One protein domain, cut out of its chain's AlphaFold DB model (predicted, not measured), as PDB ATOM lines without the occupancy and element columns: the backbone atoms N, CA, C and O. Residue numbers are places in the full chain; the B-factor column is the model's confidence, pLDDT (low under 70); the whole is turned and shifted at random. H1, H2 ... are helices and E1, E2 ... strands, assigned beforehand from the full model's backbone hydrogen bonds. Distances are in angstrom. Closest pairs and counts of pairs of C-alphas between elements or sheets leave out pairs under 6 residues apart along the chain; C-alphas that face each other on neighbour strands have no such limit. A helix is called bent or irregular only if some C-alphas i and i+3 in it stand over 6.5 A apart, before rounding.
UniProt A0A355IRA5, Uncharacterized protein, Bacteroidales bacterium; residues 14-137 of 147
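What this domain is: This is residues 14 to 137 of the 147 residues of an uncharacterized protein of Bacteroidales bacterium (UniProt A0A355IRA5). A two-stranded hairpin, E1 and E2, covers one side of the core helix H6, while H3 and H4, steeply tilted to each other, reach from E2 across another side. H1 is an arm at one end, with H7 near H3. The 124 printed residues run H1 H2 H3 H4 H5 H6 E1 E2 H7, mostly helix, with an antiparallel sheet E1 - E2. The whole is compact, with a radius of gyration of the C-alphas of 14.1 A, yet elongated, spanning 46 by 30 by 23 A.

Where its parts are: E1, residues 112 to 119, is 22.0 A long and E2, residues 122 to 129, 22.6 A. H6, residues 89 to 106, is 23.5 A long and only just irregular: C-alphas 103 and 106 are 6.52 A apart. H1, residues 14 to 28, is 19.5 A long and begins at C-alpha 14 (228.627, 187.865, 285.023). H3 holds residues 47 to 57, H4 64 to 74, H2 31 to 34, H5 76 to 79 and H7 131 to 136, ending at C-alpha 136 (223.327, 185.264, 273.063).

How they stand to each other: In the hairpin, N 115 and O 126 are 3.0 A apart, within hydrogen-bond range. Residues 62 to 63 pair antiparallel with 126 to 127 of E2. The hub H6 touches H4 with residues 90 to 98 alone; the closest C-alphas, of Ala 68 and Ala 94, are 5.1 A apart. H6 touches H5 and only just H2, with 3 pairs of C-alphas within 8 A. H3 touches H4 at a steep tilt of 57 degrees, opposite ways, closest at C-alphas 53 and 67, 7.1 A. H1 is close to but not clearly touching H6, at 7.0 A between C-alphas 25 and 105. Every O i to N i+4 pair is within range in H1, H3 and H7, 6 of 7 in H4 and 10 of 14 in H6; H2 and H5 are too short for one.

The domain as a whole: The C-alphas of Asp 14 and Pro 85, the farthest apart, are 45.7 A apart. The printed part has no cut; the link from H2 to H3 is long. No printed residue is under 70 in pLDDT.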
ATOM      1  N   ASP A  14     228.195 188.547 286.246       91.31
ATOM      2  CA  ASP A  14     228.627 187.865 285.023       91.31
ATOM      3  C   ASP A  14     227.862 188.337 283.777       91.31
ATOM      4  O   ASP A  14     228.459 188.505 282.707       91.31
ATOM      5  N   ASN A  15     226.560 188.616 283.904       89.75
ATOM      6  CA  ASN A  15     225.744 189.091 282.785       89.75
ATOM      7  C   ASN A  15     226.179 190.494 282.367       89.75
ATOM      8  O   ASN A  15     226.344 190.779 281.173       89.75
ATOM      9  N   GLN A  16     226.390 191.373 283.347       92.31
ATOM     10  CA  GLN A  16     226.876 192.719 283.076       92.31
ATOM     11  C   GLN A  16     228.293 192.687 282.489       92.31
ATOM     12  O   GLN A  16     228.575 193.418 281.534       92.31
ATOM     13  N   LEU A  17     229.167 191.824 283.011       92.75
ATOM     14  CA  LEU A  17     230.536 191.661 282.534       92.75
ATOM     15  C   LEU A  17     230.574 191.218 281.069       92.75
ATOM     16  O   LEU A  17     231.219 191.875 280.250       92.75
ATOM     17  N   ILE A  18     229.854 190.149 280.723       90.38
ATOM     18  CA  ILE A  18     229.801 189.625 279.352       90.38
ATOM     19  C   ILE A  18     229.237 190.674 278.394       90.38
ATOM     20  O   ILE A  18     229.814 190.912 277.328       90.38
ATOM     21  N   ARG A  19     228.150 191.353 278.777       90.44
ATOM     22  CA  ARG A  19     227.545 192.406 277.955       90.44
ATOM     23  C   ARG A  19     228.526 193.546 277.683       90.44
ATOM     24  O   ARG A  19     228.660 193.979 276.537       90.44
ATOM     25  N   GLU A  20     229.225 194.030 278.708       92.19
ATOM     26  CA  GLU A  20     230.207 195.105 278.540       92.19
ATOM     27  C   GLU A  20     231.427 194.661 277.729       92.19
ATOM     28  O   GLU A  20     231.929 195.447 276.922       92.19
ATOM     29  N   LEU A  21     231.878 193.412 277.871       91.06
ATOM     30  CA  LEU A  21     232.940 192.850 277.033       91.06
ATOM     31  C   LEU A  21     232.509 192.788 275.564       91.06
ATOM     32  O   LEU A  21     233.228 193.293 274.701       91.06
ATOM     33  N   MET A  22     231.316 192.265 275.276       90.69
ATOM     34  CA  MET A  22     230.772 192.185 273.916       90.69
ATOM     35  C   MET A  22     230.649 193.565 273.264       90.69
ATOM     36  O   MET A  22     231.126 193.766 272.144       90.69
ATOM     37  N   LEU A  23     230.072 194.541 273.973       90.44
ATOM     38  CA  LEU A  23     229.951 195.915 273.477       90.44
ATOM     39  C   LEU A  23     231.317 196.577 273.297       90.44
ATOM     40  O   LEU A  23     231.524 197.308 272.329       90.44
ATOM     41  N   SER A  24     232.260 196.322 274.203       91.06
ATOM     42  CA  SER A  24     233.595 196.906 274.110       91.06
ATOM     43  C   SER A  24     234.352 196.374 272.899       91.06
ATOM     44  O   SER A  24     234.850 197.179 272.118       91.06
ATOM     45  N   PHE A  25     234.375 195.057 272.686       88.62
ATOM     46  CA  PHE A  25     235.030 194.452 271.520       88.62
ATOM     47  C   PHE A  25     234.341 194.794 270.192       88.62
ATOM     48  O   PHE A  25     235.013 194.857 269.167       88.62
ATOM     49  N   SER A  26     233.028 195.037 270.210       87.38
ATOM     50  CA  SER A  26     232.269 195.352 268.993       87.38
ATOM     51  C   SER A  26     232.318 196.834 268.612       87.38
ATOM     52  O   SER A  26     232.313 197.148 267.427       87.38
ATOM     53  N   LEU A  27     232.315 197.750 269.592       87.50
ATOM     54  CA  LEU A  27     232.042 199.176 269.347       87.50
ATOM     55  C   LEU A  27     233.109 200.137 269.878       87.50
ATOM     56  O   LEU A  27     233.193 201.263 269.393       87.50
ATOM     57  N   LYS A  28     233.882 199.751 270.901       88.88
ATOM     58  CA  LYS A  28     234.785 200.678 271.613       88.88
ATOM     59  C   LYS A  28     236.259 200.388 271.346       88.88
ATOM     60  O   LYS A  28     237.077 201.304 271.347       88.88
ATOM     61  N   TYR A  29     236.609 199.119 271.176       86.62
ATOM     62  CA  TYR A  29     237.985 198.666 271.078       86.62
ATOM     63  C   TYR A  29     238.411 198.511 269.619       86.62
ATOM     64  O   TYR A  29     237.734 197.856 268.830       86.62
ATOM     65  N   ASN A  30     239.568 199.069 269.265       88.75
ATOM     66  CA  ASN A  30     240.142 198.867 267.942       88.75
ATOM     67  C   ASN A  30     240.902 197.532 267.895       88.75
ATOM     68  O   ASN A  30     241.994 197.400 268.450       88.75
ATOM     69  N   LEU A  31     240.335 196.542 267.203       87.69
ATOM     70  CA  LEU A  31     240.949 195.220 267.034       87.69
ATOM     71  C   LEU A  31     242.291 195.266 266.281       87.69
ATOM     72  O   LEU A  31     243.094 194.345 266.441       87.69
ATOM     73  N   ALA A  32     242.569 196.333 265.522       90.56
ATOM     74  CA  ALA A  32     243.837 196.526 264.820       90.56
ATOM     75  C   ALA A  32     245.043 196.633 265.760       90.56
ATOM     76  O   ALA A  32     246.151 196.274 265.370       90.56
ATOM     77  N   TYR A  33     244.847 197.045 267.018       89.62
ATOM     78  CA  TYR A  33     245.935 197.131 268.000       89.62
ATOM     79  C   TYR A  33     246.596 195.783 268.307       89.62
ATOM     80  O   TYR A  33     247.700 195.745 268.847       89.62
ATOM     81  N   PHE A  34     245.942 194.673 267.965       84.38
ATOM     82  CA  PHE A  34     246.454 193.334 268.229       84.38
ATOM     83  C   PHE A  34     247.156 192.687 267.035       84.38
ATOM     84  O   PHE A  34     247.572 191.526 267.134       84.38
ATOM     85  N   ASP A  35     247.295 193.388 265.914       90.12
ATOM     86  CA  ASP A  35     247.947 192.853 264.728       90.12
ATOM     87  C   ASP A  35     248.826 193.883 264.014       90.12
ATOM     88  O   ASP A  35     249.143 194.945 264.540       90.12
ATOM     89  N   ARG A  36     249.343 193.487 262.851       89.38
ATOM     90  CA  ARG A  36     250.293 194.269 262.051       89.38
ATOM     91  C   ARG A  36     249.700 194.674 260.700       89.38
ATOM     92  O   ARG A  36     250.455 195.004 259.789       89.38
ATOM     93  N   TYR A  37     248.379 194.586 260.534       91.75
ATOM     94  CA  TYR A  37     247.737 195.018 259.297       91.75
ATOM     95  C   TYR A  37     247.616 196.540 259.267       91.75
ATOM     96  O   TYR A  37     247.404 197.180 260.293       91.75
ATOM     97  N   HIS A  38     247.739 197.115 258.070       89.06
ATOM     98  CA  HIS A  38     247.701 198.565 257.888       89.06
ATOM     99  C   HIS A  38     246.307 199.140 258.175       89.06
ATOM    100  O   HIS A  38     246.174 200.118 258.911       89.06
ATOM    101  N   SER A  39     245.266 198.475 257.657       90.94
ATOM    102  CA  SER A  39     243.873 198.872 257.863       90.94
ATOM    103  C   SER A  39     243.527 198.956 259.349       90.94
ATOM    104  O   SER A  39     243.731 198.001 260.098       90.94
ATOM    105  N   GLN A  40     242.919 200.062 259.766       90.38
ATOM    106  CA  GLN A  40     242.439 200.254 261.140       90.38
ATOM    107  C   GLN A  40     240.968 199.856 261.328       90.38
ATOM    108  O   GLN A  40     240.500 199.731 262.454       90.38
ATOM    109  N   THR A  41     240.227 199.648 260.239       91.31
ATOM    110  CA  THR A  41     238.758 199.550 260.259       91.31
ATOM    111  C   THR A  41     238.236 198.141 260.004       91.31
ATOM    112  O   THR A  41     237.173 197.791 260.526       91.31
ATOM    113  N   ILE A  42     238.978 197.311 259.256       94.38
ATOM    114  CA  ILE A  42     238.585 195.924 258.970       94.38
ATOM    115  C   ILE A  42     238.314 195.171 260.274       94.38
ATOM    116  O   ILE A  42     239.136 195.170 261.192       94.38
ATOM    117  N   GLY A  43     237.161 194.504 260.325       86.75
ATOM    118  CA  GLY A  43     236.709 193.678 261.441       86.75
ATOM    119  C   GLY A  43     235.927 194.427 262.521       86.75
ATOM    120  O   GLY A  43     234.981 193.861 263.059       86.75
ATOM    121  N   GLY A  44     236.268 195.689 262.806       88.19
ATOM    122  CA  GLY A  44     235.460 196.543 263.685       88.19
ATOM    123  C   GLY A  44     234.228 197.078 262.954       88.19
ATOM    124  O   GLY A  44     233.090 196.887 263.389       88.19
ATOM    125  N   LEU A  45     234.442 197.685 261.782       90.69
ATOM    126  CA  LEU A  45     233.339 198.086 260.913       90.69
ATOM    127  C   LEU A  45     232.604 196.838 260.409       90.69
ATOM    128  O   LEU A  45     233.224 195.848 260.037       90.69
ATOM    129  N   GLY A  46     231.274 196.861 260.396       90.44
ATOM    130  CA  GLY A  46     230.488 195.740 259.875       90.44
ATOM    131  C   GLY A  46     230.475 194.490 260.763       90.44
ATOM    132  O   GLY A  46     230.051 193.439 260.287       90.44
ATOM    133  N   ILE A  47     230.868 194.572 262.042       93.00
ATOM    134  CA  ILE A  47     230.797 193.420 262.958       93.00
ATOM    135  C   ILE A  47     229.379 192.834 263.053       93.00
ATOM    136  O   ILE A  47     229.209 191.620 262.994       93.00
ATOM    137  N   GLY A  48     228.344 193.683 263.078       93.75
ATOM    138  CA  GLY A  48     226.948 193.234 263.043       93.75
ATOM    139  C   GLY A  48     226.602 192.448 261.772       93.75
ATOM    140  O   GLY A  48     225.858 191.473 261.832       93.75
ATOM    141  N   TYR A  49     227.210 192.794 260.632       96.06
ATOM    142  CA  TYR A  49     227.058 192.021 259.399       96.06
ATOM    143  C   TYR A  49     227.745 190.653 259.505       96.06
ATOM    144  O   TYR A  49     227.191 189.659 259.046       96.06
ATOM    145  N   THR A  50     228.898 190.551 260.174       96.75
ATOM    146  CA  THR A  50     229.501 189.241 260.476       96.75
ATOM    147  C   THR A  50     228.606 188.385 261.367       96.75
ATOM    148  O   THR A  50     228.454 187.195 261.091       96.75
ATOM    149  N   LEU A  51     227.979 188.971 262.393       96.25
ATOM    150  CA  LEU A  51     227.029 188.249 263.244       96.25
ATOM    151  C   LEU A  51     225.818 187.758 262.431       96.25
ATOM    152  O   LEU A  51     225.445 186.594 262.542       96.25
ATOM    153  N   LEU A  52     225.276 188.583 261.528       96.88
ATOM    154  CA  LEU A  52     224.237 188.164 260.578       96.88
ATOM    155  C   LEU A  52     224.700 186.988 259.698       96.88
ATOM    156  O   LEU A  52     223.962 186.018 259.513       96.88
ATOM    157  N   LEU A  53     225.918 187.047 259.152       97.81
ATOM    158  CA  LEU A  53     226.462 185.960 258.335       97.81
ATOM    159  C   LEU A  53     226.618 184.660 259.136       97.81
ATOM    160  O   LEU A  53     226.335 183.590 258.597       97.81
ATOM    161  N   LEU A  54     227.049 184.734 260.396       98.06
ATOM    162  CA  LEU A  54     227.153 183.567 261.274       98.06
ATOM    163  C   LEU A  54     225.783 183.007 261.648       98.06
ATOM    164  O   LEU A  54     225.600 181.798 261.566       98.06
ATOM    165  N   SER A  55     224.807 183.858 261.960       97.38
ATOM    166  CA  SER A  55     223.426 183.425 262.200       97.38
ATOM    167  C   SER A  55     222.875 182.643 260.999       97.38
ATOM    168  O   SER A  55     222.320 181.559 261.162       97.38
ATOM    169  N   LYS A  56     223.128 183.131 259.773       97.00
ATOM    170  CA  LYS A  56     222.609 182.527 258.536       97.00
ATOM    171  C   LYS A  56     223.372 181.290 258.050       97.00
ATOM    172  O   LYS A  56     222.772 180.403 257.445       97.00
ATOM    173  N   TYR A  57     224.693 181.254 258.211       97.88
ATOM    174  CA  TYR A  57     225.547 180.241 257.571       97.88
ATOM    175  C   TYR A  57     226.394 179.423 258.549       97.88
ATOM    176  O   TYR A  57     227.023 178.458 258.120       97.88
ATOM    177  N   GLY A  58     226.420 179.794 259.829       97.44
ATOM    178  CA  GLY A  58     227.354 179.275 260.824       97.44
ATOM    179  C   GLY A  58     227.059 177.869 261.331       97.44
ATOM    180  O   GLY A  58     227.944 177.294 261.951       97.44
ATOM    181  N   GLU A  59     225.876 177.304 261.071       97.56
ATOM    182  CA  GLU A  59     225.536 175.924 261.474       97.56
ATOM    183  C   GLU A  59     226.487 174.884 260.872       97.56
ATOM    184  O   GLU A  59     226.872 173.901 261.506       97.56
ATOM    185  N   ILE A  60     226.887 175.117 259.623       96.94
ATOM    186  CA  ILE A  60     227.800 174.249 258.886       96.94
ATOM    187  C   ILE A  60     229.148 174.956 258.810       96.94
ATOM    188  O   ILE A  60     229.211 176.149 258.523       96.94
ATOM    189  N   GLY A  61     230.236 174.210 259.011       97.12
ATOM    190  CA  GLY A  61     231.590 174.736 258.853       97.12
ATOM    191  C   GLY A  61     231.796 175.376 257.475       97.12
ATOM    192  O   GLY A  61     231.589 174.727 256.446       97.12
ATOM    193  N   ARG A  62     232.190 176.655 257.451       97.94
ATOM    194  CA  ARG A  62     232.540 177.400 256.229       97.94
ATOM    195  C   ARG A  62     233.908 178.045 256.363       97.94
ATOM    196  O   ARG A  62     234.294 178.476 257.445       97.94
ATOM    197  N   THR A  63     234.629 178.174 255.253       97.06
ATOM    198  CA  THR A  63     235.948 178.812 255.271       97.06
ATOM    199  C   THR A  63     235.840 180.270 255.703       97.06
ATOM    200  O   THR A  63     234.878 180.964 255.373       97.06
ATOM    201  N   HIS A  64     236.863 180.793 256.370       95.19
ATOM    202  CA  HIS A  64     236.949 182.234 256.611       95.19
ATOM    203  C   HIS A  64     236.876 183.054 255.310       95.19
ATOM    204  O   HIS A  64     236.282 184.130 255.312       95.19
ATOM    205  N   HIS A  65     237.388 182.528 254.190       95.81
ATOM    206  CA  HIS A  65     237.238 183.140 252.866       95.81
ATOM    207  C   HIS A  65     235.770 183.286 252.444       95.81
ATOM    208  O   HIS A  65     235.397 184.348 251.958       95.81
ATOM    209  N   PHE A  66     234.913 182.289 252.698       97.62
ATOM    210  CA  PHE A  66     233.477 182.368 252.393       97.62
ATOM    211  C   PHE A  66     232.787 183.546 253.101       97.62
ATOM    212  O   PHE A  66     231.870 184.161 252.540       97.62
ATOM    213  N   TYR A  67     233.200 183.839 254.337       98.12
ATOM    214  CA  TYR A  67     232.697 184.981 255.099       98.12
ATOM    215  C   TYR A  67     233.334 186.292 254.634       98.12
ATOM    216  O   TYR A  67     232.616 187.270 254.434       98.12
ATOM    217  N   ALA A  68     234.652 186.301 254.419       97.44
ATOM    218  CA  ALA A  68     235.390 187.466 253.940       97.44
ATOM    219  C   ALA A  68     234.853 187.958 252.591       97.44
ATOM    220  O   ALA A  68     234.612 189.148 252.428       97.44
ATOM    221  N   GLU A  69     234.580 187.052 251.651       97.62
ATOM    222  CA  GLU A  69     234.021 187.390 250.340       97.62
ATOM    223  C   GLU A  69     232.696 188.159 250.469       97.62
ATOM    224  O   GLU A  69     232.500 189.182 249.820       97.62
ATOM    225  N   LYS A  70     231.795 187.726 251.360       98.25
ATOM    226  CA  LYS A  70     230.513 188.419 251.595       98.25
ATOM    227  C   LYS A  70     230.697 189.743 252.309       98.25
ATOM    228  O   LYS A  70     229.983 190.691 251.996       98.25
ATOM    229  N   TYR A  71     231.614 189.784 253.268       98.00
ATOM    230  CA  TYR A  71     231.955 190.984 254.016       98.00
ATOM    231  C   TYR A  71     232.502 192.070 253.081       98.00
ATOM    232  O   TYR A  71     231.944 193.161 253.024       98.00
ATOM    233  N   PHE A  72     233.497 191.752 252.254       97.69
ATOM    234  CA  PHE A  72     234.073 192.712 251.310       97.69
ATOM    235  C   PHE A  72     233.180 192.990 250.101       97.69
ATOM    236  O   PHE A  72     233.267 194.067 249.527       97.69
ATOM    237  N   LYS A  73     232.253 192.092 249.747       97.94
ATOM    238  CA  LYS A  73     231.195 192.422 248.782       97.94
ATOM    239  C   LYS A  73     230.247 193.504 249.311       97.94
ATOM    240  O   LYS A  73     229.782 194.324 248.529       97.94
ATOM    241  N   ALA A  74     229.952 193.503 250.614       97.44
ATOM    242  CA  ALA A  74     229.130 194.534 251.249       97.44
ATOM    243  C   ALA A  74     229.916 195.829 251.525       97.44
ATOM    244  O   ALA A  74     229.352 196.917 251.441       97.44
ATOM    245  N   PHE A  75     231.215 195.715 251.820       96.50
ATOM    246  CA  PHE A  75     232.088 196.835 252.180       96.50
ATOM    247  C   PHE A  75     233.371 196.858 251.325       96.50
ATOM    248  O   PHE A  75     234.469 196.671 251.856       96.50
ATOM    249  N   PRO A  76     233.269 197.067 249.997       96.25
ATOM    250  CA  PRO A  76     234.414 196.948 249.090       96.25
ATOM    251  C   PRO A  76     235.509 197.989 249.351       96.25
ATOM    252  O   PRO A  76     236.686 197.670 249.208       96.25
ATOM    253  N   PHE A  77     235.139 199.186 249.814       95.44
ATOM    254  CA  PHE A  77     236.072 200.269 250.157       95.44
ATOM    255  C   PHE A  77     237.089 199.876 251.244       95.44
ATOM    256  O   PHE A  77     238.178 200.429 251.308       95.44
ATOM    257  N   LEU A  78     236.791 198.872 252.082       95.44
ATOM    258  CA  LEU A  78     237.735 198.392 253.101       95.44
ATOM    259  C   LEU A  78     238.977 197.712 252.505       95.44
ATOM    260  O   LEU A  78     239.967 197.521 253.211       95.44
ATOM    261  N   LEU A  79     238.933 197.320 251.229       95.94
ATOM    262  CA  LEU A  79     240.077 196.732 250.535       95.94
ATOM    263  C   LEU A  79     241.085 197.776 250.044       95.94
ATOM    264  O   LEU A  79     242.181 197.385 249.650       95.94
ATOM    265  N   GLU A  80     240.753 199.070 250.074       93.31
ATOM    266  CA  GLU A  80     241.643 200.135 249.593       93.31
ATOM    267  C   GLU A  80     242.967 200.168 250.368       93.31
ATOM    268  O   GLU A  80     244.015 200.286 249.748       93.31
ATOM    269  N   ASP A  81     242.937 199.919 251.684       87.44
ATOM    270  CA  ASP A  81     244.130 199.884 252.550       87.44
ATOM    271  C   ASP A  81     244.872 198.529 252.533       87.44
ATOM    272  O   ASP A  81     245.822 198.298 253.295       87.44
ATOM    273  N   CYS A  82     244.413 197.572 251.722       92.88
ATOM    274  CA  CYS A  82     244.971 196.225 251.679       92.88
ATOM    275  C   CYS A  82     246.071 196.129 250.618       92.88
ATOM    276  O   CYS A  82     245.836 195.725 249.480       92.88
ATOM    277  N   HIS A  83     247.302 196.449 251.018       89.06
ATOM    278  CA  HIS A  83     248.474 196.393 250.144       89.06
ATOM    279  C   HIS A  83     249.451 195.291 250.559       89.06
ATOM    280  O   HIS A  83     249.792 195.134 251.732       89.06
ATOM    281  N   SER A  84     249.945 194.534 249.580       89.75
ATOM    282  CA  SER A  84     251.041 193.583 249.759       89.75
ATOM    283  C   SER A  84     251.773 193.373 248.434       89.75
ATOM    284  O   SER A  84     251.118 193.284 247.399       89.75
ATOM    285  N   PRO A  85     253.110 193.234 248.439       89.38
ATOM    286  CA  PRO A  85     253.857 192.888 247.229       89.38
ATOM    287  C   PRO A  85     253.634 191.436 246.767       89.38
ATOM    288  O   PRO A  85     253.979 191.106 245.639       89.38
ATOM    289  N   TYR A  86     253.076 190.565 247.620       88.69
ATOM    290  CA  TYR A  86     252.983 189.121 247.360       88.69
ATOM    291  C   TYR A  86     251.553 188.578 247.320       88.69
ATOM    292  O   TYR A  86     251.355 187.411 246.989       88.69
ATOM    293  N   ARG A  87     250.560 189.377 247.721       89.88
ATOM    294  CA  ARG A  87     249.172 188.937 247.902       89.88
ATOM    295  C   ARG A  87     248.220 189.979 247.346       89.88
ATOM    296  O   ARG A  87     248.473 191.177 247.464       89.88
ATOM    297  N   SER A  88     247.109 189.525 246.788       92.69
ATOM    298  CA  SER A  88     246.038 190.412 246.342       92.69
ATOM    299  C   SER A  88     245.377 191.138 247.529       92.69
ATOM    300  O   SER A  88     245.387 190.623 248.655       92.69
ATOM    301  N   PRO A  89     244.738 192.305 247.303       94.25
ATOM    302  CA  PRO A  89     244.023 193.027 248.356       94.25
ATOM    303  C   PRO A  89     242.989 192.167 249.086       94.25
ATOM    304  O   PRO A  89     242.900 192.213 250.310       94.25
ATOM    305  N   ILE A  90     242.256 191.314 248.359       94.56
ATOM    306  CA  ILE A  90     241.250 190.426 248.954       94.56
ATOM    307  C   ILE A  90     241.873 189.360 249.862       94.56
ATOM    308  O   ILE A  90     241.302 189.036 250.900       94.56
ATOM    309  N   GLU A  91     243.052 188.836 249.529       92.44
ATOM    310  CA  GLU A  91     243.751 187.862 250.373       92.44
ATOM    311  C   GLU A  91     244.256 188.504 251.667       92.44
ATOM    312  O   GLU A  91     244.090 187.934 252.749       92.44
ATOM    313  N   VAL A  92     244.843 189.701 251.568       93.88
ATOM    314  CA  VAL A  92     245.288 190.486 252.730       93.88
ATOM    315  C   VAL A  92     244.093 190.848 253.608       93.88
ATOM    316  O   VAL A  92     244.114 190.588 254.814       93.88
ATOM    317  N   GLY A  93     243.028 191.372 252.999       95.75
ATOM    318  CA  GLY A  93     241.788 191.733 253.675       95.75
ATOM    319  C   GLY A  93     241.135 190.536 254.358       95.75
ATOM    320  O   GLY A  93     240.774 190.626 255.530       95.75
ATOM    321  N   ALA A  94     241.045 189.383 253.685       95.25
ATOM    322  CA  ALA A  94     240.483 188.161 254.257       95.25
ATOM    323  C   ALA A  94     241.279 187.670 255.470       95.25
ATOM    324  O   ALA A  94     240.675 187.296 256.478       95.25
ATOM    325  N   SER A  95     242.614 187.703 255.416       93.06
ATOM    326  CA  SER A  95     243.446 187.336 256.568       93.06
ATOM    327  C   SER A  95     243.310 188.331 257.725       93.06
ATOM    328  O   SER A  95     243.226 187.906 258.879       93.06
ATOM    329  N   CYS A  96     243.238 189.632 257.431       95.00
ATOM    330  CA  CYS A  96     243.012 190.684 258.424       95.00
ATOM    331  C   CYS A  96     241.660 190.508 259.130       95.00
ATOM    332  O   CYS A  96     241.603 190.342 260.350       95.00
ATOM    333  N   TYR A  97     240.583 190.440 258.345       96.25
ATOM    334  CA  TYR A  97     239.219 190.208 258.811       96.25
ATOM    335  C   TYR A  97     239.117 188.937 259.657       96.25
ATOM    336  O   TYR A  97     238.592 188.964 260.769       96.25
ATOM    337  N   SER A  98     239.681 187.837 259.157       95.25
ATOM    338  CA  SER A  98     239.628 186.542 259.827       95.25
ATOM    339  C   SER A  98     240.346 186.547 261.175       95.25
ATOM    340  O   SER A  98     239.794 186.104 262.185       95.25
ATOM    341  N   SER A  99     241.559 187.110 261.219       94.38
ATOM    342  CA  SER A  99     242.328 187.205 262.461       94.38
ATOM    343  C   SER A  99     241.592 188.040 263.508       94.38
ATOM    344  O   SER A  99     241.470 187.610 264.656       94.38
ATOM    345  N   ARG A 100     241.067 189.207 263.116       94.50
ATOM    346  CA  ARG A 100     240.409 190.145 264.034       94.50
ATOM    347  C   ARG A 100     239.083 189.617 264.551       94.50
ATOM    348  O   ARG A 100     238.881 189.552 265.761       94.50
ATOM    349  N   VAL A 101     238.189 189.233 263.646       95.38
ATOM    350  CA  VAL A 101     236.809 188.924 264.020       95.38
ATOM    351  C   VAL A 101     236.702 187.516 264.573       95.38
ATOM    352  O   VAL A 101     236.174 187.319 265.661       95.38
ATOM    353  N   PHE A 102     237.239 186.526 263.870       96.06
ATOM    354  CA  PHE A 102     237.042 185.143 264.275       96.06
ATOM    355  C   PHE A 102     238.003 184.736 265.385       96.06
ATOM    356  O   PHE A 102     237.559 184.355 266.462       96.06
ATOM    357  N   LEU A 103     239.312 184.861 265.167       93.12
ATOM    358  CA  LEU A 103     240.294 184.298 266.100       93.12
ATOM    359  C   LEU A 103     240.485 185.141 267.369       93.12
ATOM    360  O   LEU A 103     240.691 184.592 268.453       93.12
ATOM    361  N   ARG A 104     240.441 186.473 267.249       92.00
ATOM    362  CA  ARG A 104     240.727 187.393 268.366       92.00
ATOM    363  C   ARG A 104     239.489 187.858 269.120       92.00
ATOM    364  O   ARG A 104     239.630 188.228 270.281       92.00
ATOM    365  N   PHE A 105     238.311 187.814 268.501       94.31
ATOM    366  CA  PHE A 105     237.063 188.218 269.141       94.31
ATOM    367  C   PHE A 105     236.119 187.033 269.372       94.31
ATOM    368  O   PHE A 105     235.997 186.566 270.502       94.31
ATOM    369  N   LEU A 106     235.477 186.508 268.329       96.06
ATOM    370  CA  LEU A 106     234.361 185.567 268.488       96.06
ATOM    371  C   LEU A 106     234.777 184.222 269.096       96.06
ATOM    372  O   LEU A 106     234.053 183.680 269.929       96.06
ATOM    373  N   LEU A 107     235.964 183.714 268.750       96.38
ATOM    374  CA  LEU A 107     236.527 182.512 269.368       96.38
ATOM    375  C   LEU A 107     236.808 182.731 270.859       96.38
ATOM    376  O   LEU A 107     236.543 181.853 271.673       96.38
ATOM    377  N   LYS A 108     237.319 183.911 271.236       92.62
ATOM    378  CA  LYS A 108     237.610 184.248 272.639       92.62
ATOM    379  C   LYS A 108     236.348 184.388 273.484       92.62
ATOM    380  O   LYS A 108     236.402 184.098 274.671       92.62
ATOM    381  N   MET A 109     235.234 184.768 272.864       93.38
ATOM    382  CA  MET A 109     233.914 184.803 273.498       93.38
ATOM    383  C   MET A 109     233.193 183.443 273.476       93.38
ATOM    384  O   MET A 109     232.080 183.342 273.976       93.38
ATOM    385  N   GLY A 110     233.789 182.398 272.885       96.00
ATOM    386  CA  GLY A 110     233.183 181.064 272.794       96.00
ATOM    387  C   GLY A 110     232.024 180.954 271.796       96.00
ATOM    388  O   GLY A 110     231.291 179.969 271.819       96.00
ATOM    389  N   LEU A 111     231.849 181.945 270.915       97.31
ATOM    390  CA  LEU A 111     230.726 182.030 269.970       97.31
ATOM    391  C   LEU A 111     230.952 181.217 268.688       97.31
ATOM    392  O   LEU A 111     230.017 180.942 267.938       97.31
ATOM    393  N   ILE A 112     232.200 180.843 268.418       98.44
ATOM    394  CA  ILE A 112     232.572 179.996 267.289       98.44
ATOM    395  C   ILE A 112     233.574 178.927 267.717       98.44
ATOM    396  O   ILE A 112     234.325 179.100 268.676       98.44
ATOM    397  N   GLU A 113     233.626 177.863 266.934       98.31
ATOM    398  CA  GLU A 113     234.707 176.889 266.891       98.31
ATOM    399  C   GLU A 113     235.374 176.937 265.509       98.31
ATOM    400  O   GLU A 113     234.764 177.368 264.519       98.31
ATOM    401  N   TYR A 114     236.638 176.518 265.427       97.31
ATOM    402  CA  TYR A 114     237.332 176.432 264.147       97.31
ATOM    403  C   TYR A 114     238.159 175.157 264.017       97.31
ATOM    404  O   TYR A 114     238.668 174.616 264.997       97.31
ATOM    405  N   THR A 115     238.321 174.707 262.778       96.56
ATOM    406  CA  THR A 115     239.352 173.737 262.395       96.56
ATOM    407  C   THR A 115     240.265 174.394 261.371       96.56
ATOM    408  O   THR A 115     239.812 175.232 260.588       96.56
ATOM    409  N   SER A 116     241.553 174.060 261.377       94.25
ATOM    410  CA  SER A 116     242.496 174.551 260.376       94.25
ATOM    411  C   SER A 116     243.105 173.408 259.585       94.25
ATOM    412  O   SER A 116     243.247 172.282 260.063       94.25
ATOM    413  N   ARG A 117     243.447 173.709 258.336       92.50
ATOM    414  CA  ARG A 117     244.254 172.846 257.480       92.50
ATOM    415  C   ARG A 117     245.188 173.703 256.649       92.50
ATOM    416  O   ARG A 117     244.849 174.827 256.282       92.50
ATOM    417  N   TRP A 118     246.345 173.151 256.329       89.44
ATOM    418  CA  TRP A 118     247.314 173.801 255.460       89.44
ATOM    419  C   TRP A 118     247.106 173.338 254.024       89.44
ATOM    420  O   TRP A 118     247.096 172.140 253.747       89.44
ATOM    421  N   GLU A 119     246.953 174.289 253.109       85.75
ATOM    422  CA  GLU A 119     246.929 174.040 251.670       85.75
ATOM    423  C   GLU A 119     248.104 174.779 251.026       85.75
ATOM    424  O   GLU A 119     248.124 176.010 250.947       85.75
ATOM    425  N   LYS A 120     249.108 174.014 250.575       83.50
ATOM    426  CA  LYS A 120     250.399 174.519 250.076       83.50
ATOM    427  C   LYS A 120     251.089 175.430 251.105       83.50
ATOM    428  O   LYS A 120     251.788 174.936 251.979       83.50
ATOM    429  N   TYR A 121     250.859 176.739 251.013       78.12
ATOM    430  CA  TYR A 121     251.458 177.778 251.858       78.12
ATOM    431  C   TYR A 121     250.409 178.646 252.573       78.12
ATOM    432  O   TYR A 121     250.753 179.678 253.145       78.12
ATOM    433  N   THR A 122     249.129 178.265 252.517       80.31
ATOM    434  CA  THR A 122     248.019 179.033 253.096       80.31
ATOM    435  C   THR A 122     247.278 178.203 254.134       80.31
ATOM    436  O   THR A 122     246.878 177.069 253.870       80.31
ATOM    437  N   GLU A 123     247.072 178.775 255.318       87.94
ATOM    438  CA  GLU A 123     246.192 178.192 256.324       87.94
ATOM    439  C   GLU A 123     244.733 178.498 255.967       87.94
ATOM    440  O   GLU A 123     244.313 179.657 255.899       87.94
ATOM    441  N   ILE A 124     243.940 177.449 255.762       91.00
ATOM    442  CA  ILE A 124     242.498 177.561 255.585       91.00
ATOM    443  C   ILE A 124     241.822 177.192 256.895       91.00
ATOM    444  O   ILE A 124     241.777 176.023 257.275       91.00
ATOM    445  N   ILE A 125     241.245 178.196 257.558       94.88
ATOM    446  CA  ILE A 125     240.378 177.966 258.715       94.88
ATOM    447  C   ILE A 125     238.916 177.814 258.281       94.88
ATOM    448  O   ILE A 125     238.415 178.602 257.467       94.88
ATOM    449  N   GLN A 126     238.259 176.795 258.825       97.31
ATOM    450  CA  GLN A 126     236.823 176.526 258.749       97.31
ATOM    451  C   GLN A 126     236.176 176.965 260.055       97.31
ATOM    452  O   GLN A 126     236.698 176.658 261.120       97.31
ATOM    453  N   ILE A 127     235.045 177.649 259.968       98.19
ATOM    454  CA  ILE A 127     234.382 178.306 261.089       98.19
ATOM    455  C   ILE A 127     232.958 177.807 261.184       98.19
ATOM    456  O   ILE A 127     232.235 177.788 260.182       98.19
ATOM    457  N   LYS A 128     232.568 177.458 262.405       98.50
ATOM    458  CA  LYS A 128     231.222 177.039 262.762       98.50
ATOM    459  C   LYS A 128     230.804 177.772 264.035       98.50
ATOM    460  O   LYS A 128     231.639 177.990 264.912       98.50
ATOM    461  N   LYS A 129     229.548 178.205 264.125       98.19
ATOM    462  CA  LYS A 129     229.027 178.817 265.354       98.19
ATOM    463  C   LYS A 129     228.801 177.739 266.415       98.19
ATOM    464  O   LYS A 129     228.528 176.584 266.086       98.19
ATOM    465  N   THR A 130     228.925 178.114 267.679       98.44
ATOM    466  CA  THR A 130     228.588 177.235 268.805       98.44
ATOM    467  C   THR A 130     227.124 177.437 269.207       98.44
ATOM    468  O   THR A 130     226.552 178.480 268.892       98.44
ATOM    469  N   PRO A 131     226.521 176.519 269.984       97.62
ATOM    470  CA  PRO A 131     225.201 176.755 270.579       97.62
ATOM    471  C   PRO A 131     225.132 178.029 271.440       97.62
ATOM    472  O   PRO A 131     224.071 178.625 271.588       97.62
ATOM    473  N   LEU A 132     226.268 178.484 271.988       95.81
ATOM    474  CA  LEU A 132     226.341 179.733 272.747       95.81
ATOM    475  C   LEU A 132     226.010 180.955 271.881       95.81
ATOM    476  O   LEU A 132     225.428 181.910 272.387       95.81
ATOM    477  N   PHE A 133     226.349 180.916 270.588       96.94
ATOM    478  CA  PHE A 133     226.005 181.982 269.651       96.94
ATOM    479  C   PHE A 133     224.499 182.240 269.644       96.94
ATOM    480  O   PHE A 133     224.081 183.374 269.850       96.94
ATOM    481  N   ASP A 134     223.694 181.193 269.466       95.62
ATOM    482  CA  ASP A 134     222.238 181.322 269.349       95.62
ATOM    483  C   ASP A 134     221.568 181.664 270.685       95.62
ATOM    484  O   ASP A 134     220.519 182.298 270.706       95.62
ATOM    485  N   ASN A 135     222.207 181.325 271.809       92.75
ATOM    486  CA  ASN A 135     221.743 181.741 273.132       92.75
ATOM    487  C   ASN A 135     221.941 183.244 273.391       92.75
ATOM    488  O   ASN A 135     221.230 183.817 274.214       92.75
ATOM    489  N   TRP A 136     222.945 183.872 272.773       91.19
ATOM    490  CA  TRP A 136     223.327 185.264 273.063       91.19
ATOM    491  C   TRP A 136     222.973 186.247 271.950       91.19
ATOM    492  O   TRP A 136     222.914 187.453 272.198       91.19
ATOM    493  N   ILE A 137     222.789 185.765 270.722       91.69
ATOM    494  CA  ILE A 137     222.609 186.598 269.537       91.69
ATOM    495  C   ILE A 137     221.340 186.160 268.815       91.69
ATOM    496  O   ILE A 137     221.295 185.100 268.198       91.69
TER     497      ILE A 137